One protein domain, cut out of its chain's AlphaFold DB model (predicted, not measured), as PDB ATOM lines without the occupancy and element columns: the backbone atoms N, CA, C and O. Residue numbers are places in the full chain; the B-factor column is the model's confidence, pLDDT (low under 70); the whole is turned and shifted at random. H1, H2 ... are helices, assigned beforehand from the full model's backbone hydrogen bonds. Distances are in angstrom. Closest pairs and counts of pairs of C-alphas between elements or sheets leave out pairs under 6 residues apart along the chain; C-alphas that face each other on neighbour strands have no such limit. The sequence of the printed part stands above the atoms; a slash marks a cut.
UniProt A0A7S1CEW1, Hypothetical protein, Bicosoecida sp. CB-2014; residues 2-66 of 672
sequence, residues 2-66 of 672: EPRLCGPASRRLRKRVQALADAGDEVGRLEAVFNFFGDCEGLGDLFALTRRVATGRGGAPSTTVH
ATOM      1  N   GLU A   2      18.716  30.930  11.238       57.44
ATOM      2  CA  GLU A   2      19.511  31.044  12.467       57.44
ATOM      3  C   GLU A   2      20.558  29.919  12.529       57.44
ATOM      4  O   GLU A   2      20.234  28.773  12.184       57.44
ATOM      5  N   PRO A   3      21.806  30.219  12.921       67.38
ATOM      6  CA  PRO A   3      22.836  29.203  13.082       67.38
ATOM      7  C   PRO A   3      22.419  28.207  14.174       67.38
ATOM      8  O   PRO A   3      22.065  28.591  15.286       67.38
ATOM      9  N   ARG A   4      22.445  26.906  13.855       77.94
ATOM     10  CA  ARG A   4      22.133  25.823  14.801       77.94
ATOM     11  C   ARG A   4      23.411  25.110  15.219       77.94
ATOM     12  O   ARG A   4      24.222  24.748  14.370       77.94
ATOM     13  N   LEU A   5      23.552  24.850  16.518       77.25
ATOM     14  CA  LEU A   5      24.602  23.977  17.037       77.25
ATOM     15  C   LEU A   5      24.371  22.537  16.563       77.25
ATOM     16  O   LEU A   5      23.329  21.940  16.841       77.25
ATOM     17  N   CYS A   6      25.365  21.963  15.891       80.50
ATOM     18  CA  CYS A   6      25.307  20.624  15.314       80.50
ATOM     19  C   CYS A   6      26.445  19.755  15.871       80.50
ATOM     20  O   CYS A   6      27.576  20.213  15.977       80.50
ATOM     21  N   GLY A   7      26.158  18.491  16.211       89.00
ATOM     22  CA  GLY A   7      27.169  17.517  16.641       89.00
ATOM     23  C   GLY A   7      26.788  16.690  17.880       89.00
ATOM     24  O   GLY A   7      25.760  16.946  18.518       89.00
ATOM     25  N   PRO A   8      27.587  15.665  18.239       87.75
ATOM     26  CA  PRO A   8      27.324  14.801  19.393       87.75
ATOM     27  C   PRO A   8      27.329  15.551  20.732       87.75
ATOM     28  O   PRO A   8      26.487  15.278  21.586       87.75
ATOM     29  N   ALA A   9      28.242  16.512  20.907       84.50
ATOM     30  CA  ALA A   9      28.363  17.304  22.129       84.50
ATOM     31  C   ALA A   9      27.148  18.226  22.337       84.50
ATOM     32  O   ALA A   9      26.547  18.204  23.407       84.50
ATOM     33  N   SER A  10      26.691  18.924  21.292       88.44
ATOM     34  CA  SER A  10      25.497  19.783  21.342       88.44
ATOM     35  C   SER A  10      24.213  18.984  21.600       88.44
ATOM     36  O   SER A  10      23.321  19.443  22.311       88.44
ATOM     37  N   ARG A  11      24.119  17.746  21.081       89.06
ATOM     38  CA  ARG A  11      23.019  16.819  21.415       89.06
ATOM     39  C   ARG A  11      23.047  16.393  22.884       89.06
ATOM     40  O   ARG A  11      21.987  16.324  23.502       89.06
ATOM     41  N   ARG A  12      24.233  16.118  23.445       90.50
ATOM     42  CA  ARG A  12      24.404  15.811  24.877       90.50
ATOM     43  C   ARG A  12      24.033  17.004  25.755       90.50
ATOM     44  O   ARG A  12      23.273  16.817  26.700       90.50
ATOM     45  N   LEU A  13      24.477  18.212  25.398       90.50
ATOM     46  CA  LEU A  13      24.083  19.441  26.087       90.50
ATOM     47  C   LEU A  13      22.565  19.615  26.076       90.50
ATOM     48  O   LEU A  13      21.972  19.784  27.132       90.50
ATOM     49  N   ARG A  14      21.919  19.513  24.906       89.19
ATOM     50  CA  ARG A  14      20.459  19.659  24.791       89.19
ATOM     51  C   ARG A  14      19.708  18.667  25.682       89.19
ATOM     52  O   ARG A  14      18.763  19.067  26.350       89.19
ATOM     53  N   LYS A  15      20.138  17.398  25.720       91.38
ATOM     54  CA  LYS A  15      19.563  16.388  26.625       91.38
ATOM     55  C   LYS A  15      19.756  16.764  28.098       91.38
ATOM     56  O   LYS A  15      18.806  16.670  28.863       91.38
ATOM     57  N   ARG A  16      20.958  17.213  28.481       90.75
ATOM     58  CA  ARG A  16      21.280  17.630  29.856       90.75
ATOM     59  C   ARG A  16      20.466  18.851  30.290       90.75
ATOM     60  O   ARG A  16      19.896  18.835  31.369       90.75
ATOM     61  N   VAL A  17      20.373  19.878  29.447       91.25
ATOM     62  CA  VAL A  17      19.597  21.095  29.731       91.25
ATOM     63  C   VAL A  17      18.105  20.787  29.835       91.25
ATOM     64  O   VAL A  17      17.457  21.327  30.724       91.25
ATOM     65  N   GLN A  18      17.568  19.909  28.976       91.19
ATOM     66  CA  GLN A  18      16.170  19.481  29.072       91.19
ATOM     67  C   GLN A  18      15.912  18.729  30.382       91.19
ATOM     68  O   GLN A  18      15.011  19.105  31.114       91.19
ATOM     69  N   ALA A  19      16.755  17.752  30.728       92.31
ATOM     70  CA  ALA A  19      16.614  17.003  31.976       92.31
ATOM     71  C   ALA A  19      16.673  17.907  33.223       92.31
ATOM     72  O   ALA A  19      15.910  17.717  34.163       92.31
ATOM     73  N   LEU A  20      17.553  18.915  33.224       89.69
ATOM     74  CA  LEU A  20      17.650  19.890  34.314       89.69
ATOM     75  C   LEU A  20      16.450  20.853  34.350       89.69
ATOM     76  O   LEU A  20      16.057  21.291  35.426       89.69
ATOM     77  N   ALA A  21      15.846  21.160  33.197       88.12
ATOM     78  CA  ALA A  21      14.595  21.917  33.126       88.12
ATOM     79  C   ALA A  21      13.413  21.128  33.679       88.12
ATOM     80  O   ALA A  21      12.646  21.676  34.464       88.12
ATOM     81  N   ASP A  22      13.319  19.847  33.333       91.25
ATOM     82  CA  ASP A  22      12.283  18.951  33.846       91.25
ATOM     83  C   ASP A  22      12.423  18.756  35.373       91.25
ATOM     84  O   ASP A  22      11.427  18.595  36.073       91.25
ATOM     85  N   ALA A  23      13.651  18.834  35.903       86.62
ATOM     86  CA  ALA A  23      13.953  18.778  37.337       86.62
ATOM     87  C   ALA A  23      13.798  20.123  38.084       86.62
ATOM     88  O   ALA A  23      13.952  20.154  39.304       86.62
ATOM     89  N   GLY A  24      13.534  21.233  37.383       86.38
ATOM     90  CA  GLY A  24      13.435  22.568  37.986       86.38
ATOM     91  C   GLY A  24      14.761  23.175  38.481       86.38
ATOM     92  O   GLY A  24      14.730  24.162  39.211       86.38
ATOM     93  N   ASP A  25      15.925  22.632  38.097       86.69
ATOM     94  CA  ASP A  25      17.250  23.151  38.490       86.69
ATOM     95  C   ASP A  25      17.734  24.234  37.510       86.69
ATOM     96  O   ASP A  25      18.500  23.984  36.572       86.69
ATOM     97  N   GLU A  26      17.264  25.465  37.713       87.38
ATOM     98  CA  GLU A  26      17.614  26.605  36.861       87.38
ATOM     99  C   GLU A  26      19.111  26.954  36.912       87.38
ATOM    100  O   GLU A  26      19.714  27.250  35.877       87.38
ATOM    101  N   VAL A  27      19.749  26.823  38.081       87.56
ATOM    102  CA  VAL A  27      21.187  27.089  38.241       87.56
ATOM    103  C   VAL A  27      22.016  26.056  37.475       87.56
ATOM    104  O   VAL A  27      22.945  26.420  36.753       87.56
ATOM    105  N   GLY A  28      21.651  24.772  37.549       86.62
ATOM    106  CA  GLY A  28      22.304  23.710  36.784       86.62
ATOM    107  C   GLY A  28      22.126  23.850  35.273       86.62
ATOM    108  O   GLY A  28      23.042  23.520  34.513       86.62
ATOM    109  N   ARG A  29      20.978  24.362  34.805       89.31
ATOM    110  CA  ARG A  29      20.773  24.660  33.377       89.31
ATOM    111  C   ARG A  29      21.739  25.727  32.883       89.31
ATOM    112  O   ARG A  29      22.342  25.533  31.827       89.31
ATOM    113  N   LEU A  30      21.869  26.826  33.626       88.88
ATOM    114  CA  LEU A  30      22.793  27.908  33.289       88.88
ATOM    115  C   LEU A  30      24.236  27.390  33.293       88.88
ATOM    116  O   LEU A  30      24.930  27.547  32.293       88.88
ATOM    117  N   GLU A  31      24.644  26.666  34.338       88.69
ATOM    118  CA  GLU A  31      25.978  26.057  34.430       88.69
ATOM    119  C   GLU A  31      26.289  25.155  33.226       88.69
ATOM    120  O   GLU A  31      27.355  25.264  32.621       88.69
ATOM    121  N   ALA A  32      25.353  24.287  32.824       87.75
ATOM    122  CA  ALA A  32      25.552  23.389  31.688       87.75
ATOM    123  C   ALA A  32      25.750  24.143  30.362       87.75
ATOM    124  O   ALA A  32      26.548  23.707  29.531       87.75
ATOM    125  N   VAL A  33      25.026  25.249  30.155       89.44
ATOM    126  CA  VAL A  33      25.148  26.082  28.951       89.44
ATOM    127  C   VAL A  33      26.469  26.846  28.958       89.44
ATOM    128  O   VAL A  33      27.207  26.770  27.978       89.44
ATOM    129  N   PHE A  34      26.802  27.539  30.047       89.56
ATOM    130  CA  PHE A  34      28.015  28.357  30.112       89.56
ATOM    131  C   PHE A  34      29.295  27.514  30.054       89.56
ATOM    132  O   PHE A  34      30.184  27.862  29.282       89.56
ATOM    133  N   ASN A  35      29.338  26.349  30.713       87.06
ATOM    134  CA  ASN A  35      30.467  25.409  30.605       87.06
ATOM    135  C   ASN A  35      30.645  24.817  29.195       87.06
ATOM    136  O   ASN A  35      31.695  24.265  28.882       87.06
ATOM    137  N   PHE A  36      29.615  24.853  28.340       87.25
ATOM    138  CA  PHE A  36      29.729  24.367  26.961       87.25
ATOM    139  C   PHE A  36      30.335  25.410  26.018       87.25
ATOM    140  O   PHE A  36      30.975  25.043  25.034       87.25
ATOM    141  N   PHE A  37      30.091  26.695  26.283       85.19
ATOM    142  CA  PHE A  37      30.502  27.794  25.407       85.19
ATOM    143  C   PHE A  37      31.762  28.522  25.870       85.19
ATOM    144  O   PHE A  37      32.392  29.188  25.052       85.19
ATOM    145  N   GLY A  38      32.124  28.407  27.145       78.88
ATOM    146  CA  GLY A  38      33.291  29.069  27.705       78.88
ATOM    147  C   GLY A  38      33.980  28.217  28.760       78.88
ATOM    148  O   GLY A  38      33.347  27.421  29.448       78.88
ATOM    149  N   ASP A  39      35.284  28.436  28.877       70.88
ATOM    150  CA  ASP A  39      36.103  27.973  29.989       70.88
ATOM    151  C   ASP A  39      36.717  29.225  30.620       70.88
ATOM    152  O   ASP A  39      37.741  29.743  30.173       70.88
ATOM    153  N   CYS A  40      35.978  29.823  31.552       80.62
ATOM    154  CA  CYS A  40      36.455  30.964  32.322       80.62
ATOM    155  C   CYS A  40      36.981  30.452  33.659       80.62
ATOM    156  O   CYS A  40      36.308  29.672  34.339       80.62
ATOM    157  N   GLU A  41      38.154  30.933  34.066       80.62
ATOM    158  CA  GLU A  41      38.686  30.647  35.395       80.62
ATOM    159  C   GLU A  41      37.670  31.077  36.470       80.62
ATOM    160  O   GLU A  41      37.103  32.170  36.410       80.62
ATOM    161  N   GLY A  42      37.373  30.182  37.416       82.62
ATOM    162  CA  GLY A  42      36.390  30.424  38.477       82.62
ATOM    163  C   GLY A  42      34.915  30.229  38.090       82.62
ATOM    164  O   GLY A  42      34.049  30.414  38.943       82.62
ATOM    165  N   LEU A  43      34.585  29.806  36.859       85.94
ATOM    166  CA  LEU A  43      33.189  29.561  36.450       85.94
ATOM    167  C   LEU A  43      32.505  28.485  37.313       85.94
ATOM    168  O   LEU A  43      31.348  28.641  37.703       85.94
ATOM    169  N   GLY A  44      33.236  27.424  37.670       83.62
ATOM    170  CA  GLY A  44      32.751  26.394  38.596       83.62
ATOM    171  C   GLY A  44      32.473  26.939  40.001       83.62
ATOM    172  O   GLY A  44      31.424  26.650  40.576       83.62
ATOM    173  N   ASP A  45      33.362  27.790  40.520       86.06
ATOM    174  CA  ASP A  45      33.198  28.422  41.832       86.06
ATOM    175  C   ASP A  45      31.995  29.362  41.851       86.06
ATOM    176  O   ASP A  45      31.203  29.329  42.793       86.06
ATOM    177  N   LEU A  46      31.788  30.134  40.780       87.94
ATOM    178  CA  LEU A  46      30.622  31.002  40.630       87.94
ATOM    179  C   LEU A  46      29.315  30.208  40.745       87.94
ATOM    180  O   LEU A  46      28.427  30.596  41.507       87.94
ATOM    181  N   PHE A  47      29.183  29.090  40.026       88.06
ATOM    182  CA  PHE A  47      27.965  28.277  40.082       88.06
ATOM    183  C   PHE A  47      27.818  27.522  41.410       88.06
ATOM    184  O   PHE A  47      26.697  27.402  41.910       88.06
ATOM    185  N   ALA A  48      28.914  27.081  42.038       84.69
ATOM    186  CA  ALA A  48      28.890  26.497  43.381       84.69
ATOM    187  C   ALA A  48      28.396  27.505  44.438       84.69
ATOM    188  O   ALA A  48      27.487  27.198  45.217       84.69
ATOM    189  N   LEU A  49      28.921  28.733  44.411       87.62
ATOM    190  CA  LEU A  49      28.493  29.832  45.282       87.62
ATOM    191  C   LEU A  49      27.042  30.239  45.003       87.62
ATOM    192  O   LEU A  49      26.259  30.402  45.936       87.62
ATOM    193  N   THR A  50      26.654  30.332  43.729       88.06
ATOM    194  CA  THR A  50      25.280  30.670  43.324       88.06
ATOM    195  C   THR A  50      24.285  29.640  43.850       88.06
ATOM    196  O   THR A  50      23.250  30.016  44.393       88.06
ATOM    197  N   ARG A  51      24.608  28.340  43.772       87.62
ATOM    198  CA  ARG A  51      23.778  27.278  44.365       87.62
ATOM    199  C   ARG A  51      23.646  27.438  45.876       87.62
ATOM    200  O   ARG A  51      22.531  27.325  46.388       87.62
ATOM    201  N   ARG A  52      24.750  27.723  46.579       87.06
ATOM    202  CA  ARG A  52      24.735  27.928  48.035       87.06
ATOM    203  C   ARG A  52      23.844  29.099  48.434       87.06
ATOM    204  O   ARG A  52      23.057  28.963  49.366       87.06
ATOM    205  N   VAL A  53      23.926  30.210  47.707       87.44
ATOM    206  CA  VAL A  53      23.115  31.408  47.960       87.44
ATOM    207  C   VAL A  53      21.643  31.180  47.602       87.44
ATOM    208  O   VAL A  53      20.768  31.531  48.385       87.44
ATOM    209  N   ALA A  54      21.354  30.560  46.455       85.62
ATOM    210  CA  ALA A  54      19.985  30.380  45.966       85.62
ATOM    211  C   ALA A  54      19.189  29.320  46.743       85.62
ATOM    212  O   ALA A  54      17.980  29.454  46.907       85.62
ATOM    213  N   THR A  55      19.848  28.252  47.207       82.19
ATOM    214  CA  THR A  55      19.168  27.098  47.825       82.19
ATOM    215  C   THR A  55      19.405  26.973  49.329       82.19
ATOM    216  O   THR A  55      18.775  26.138  49.977       82.19
ATOM    217  N   GLY A  56      20.353  27.734  49.889       77.31
ATOM    218  CA  GLY A  56      20.822  27.586  51.271       77.31
ATOM    219  C   GLY A  56      21.577  26.278  51.550       77.31
ATOM    220  O   GLY A  56      22.104  26.097  52.648       77.31
ATOM    221  N   ARG A  57      21.655  25.358  50.580       69.56
ATOM    222  CA  ARG A  57      22.327  24.060  50.708       69.56
ATOM    223  C   ARG A  57      23.748  24.146  50.162       69.56
ATOM    224  O   ARG A  57      23.996  24.801  49.153       69.56
ATOM    225  N   GLY A  58      24.692  23.476  50.823       62.75
ATOM    226  CA  GLY A  58      26.043  23.283  50.292       62.75
ATOM    227  C   GLY A  58      25.993  22.536  48.962       62.75
ATOM    228  O   GLY A  58      25.450  21.435  48.902       62.75
ATOM    229  N   GLY A  59      26.506  23.158  47.899       62.66
ATOM    230  CA  GLY A  59      26.757  22.494  46.620       62.66
ATOM    231  C   GLY A  59      28.069  21.705  46.644       62.66
ATOM    232  O   GLY A  59      28.667  21.510  47.702       62.66
ATOM    233  N   ALA A  60      28.538  21.274  45.470       63.78
ATOM    234  CA  ALA A  60      29.903  20.766  45.329       63.78
ATOM    235  C   ALA A  60      30.909  21.808  45.868       63.78
ATOM    236  O   ALA A  60      30.685  23.006  45.659       63.78
ATOM    237  N   PRO A  61      31.976  21.385  46.571       64.56
ATOM    238  CA  PRO A  61      32.949  22.313  47.131       64.56
ATOM    239  C   PRO A  61      33.578  23.133  46.003       64.56
ATOM    240  O   PRO A  61      34.038  22.574  45.007       64.56
ATOM    241  N   SER A  62      33.573  24.457  46.155       70.12
ATOM    242  CA  SER A  62      34.357  25.332  45.287       70.12
ATOM    243  C   SER A  62      35.845  25.049  45.476       70.12
ATOM    244  O   SER A  62      36.256  24.569  46.532       70.12
ATOM    245  N   THR A  63      36.653  25.304  44.454       69.56
ATOM    246  CA  THR A  63      38.078  24.959  44.441       69.56
ATOM    247  C   THR A  63      38.970  26.121  44.858       69.56
ATOM    248  O   THR A  63      40.020  25.873  45.447       69.56
ATOM    249  N   THR A  64      38.569  27.373  44.601       80.75
ATOM    250  CA  THR A  64      39.384  28.558  44.933       80.75
ATOM    251  C   THR A  64      38.680  29.566  45.837       80.75
ATOM    252  O   THR A  64      39.295  30.060  46.780       80.75
ATOM    253  N   VAL A  65      37.392  29.851  45.612       84.50
ATOM    254  CA  VAL A  65      36.630  30.831  46.410       84.50
ATOM    255  C   VAL A  65      35.456  30.160  47.111       84.50
ATOM    256  O   VAL A  65      34.538  29.661  46.466       84.50
ATOM    257  N   HIS A  66      35.446  30.164  48.445       85.38
ATOM    258  CA  HIS A  66      34.419  29.499  49.258       85.38
ATOM    259  C   HIS A  66      33.396  30.477  49.842       85.38
ATOM    260  O   HIS A  66      33.709  31.626  50.149       85.38
TER     261      HIS A  66
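What this domain is: This is residues 2 to 66 of the 672 residues of the protein "Hypothetical protein" of Bicosoecida sp. CB-2014 (UniProt A0A7S1CEW1). Three helices stand side by side in a nearly flat row, H1, H2, H3, with H2 in the middle, and the backbone runs through them as a zigzag, each helix running opposite to the one before. At one end of the row residues 2 to 7 lead off to one side of it before H1, and at the other end residues 56 to 66 fold back beside H3. The printed part has 65 residues with three named helices and no named strand, and its class is all helix. It is only just loose, close to compact, with a radius of gyration of the C-alphas of 13.1 A and spans of 38 by 27 by 19 A.

Where its parts are: Start at Glu 2 and go on to C-alpha 8 at (27.324, 14.801, 19.393), where H1 begins; it covers residues 8 to 22 and is 21.3 A long. Next find C-alpha 26 at (17.614, 26.605, 36.861), from which H2, residues 26 to 37, runs 17.3 A. H3, residues 43 to 55, measures 18.2 A and ends at C-alpha 55 at (19.168, 27.098, 47.825).

How they stand to each other: Look first at H1 and H2, a helical hairpin: they touch, with the closest C-alphas, those of Val 17 and Arg 29, 5.2 A apart. They run opposite ways at a shallow tilt of 11 degrees. H2 and H3 form a second helical hairpin and touch, their closest C-alphas being those of Glu 31 and Phe 47 at 6.4 A. These two run opposite ways at a shallow tilt of 8 degrees. H1 and H3 are apart. In H1, H2 and H3 every O i to N i+4 pair is within hydrogen-bond range.

The domain as a whole: The C-alphas of Glu 2 and His 66, the two farthest apart, lie 39.7 A from each other. The printed part has no cut, and both links between helices are tight, of 3 and 5 residues. Read the B-factor column for the model's confidence: the mean pLDDT of the printed part is 83.3, and residues 2 to 3, 57 to 61 and 63 are under 70.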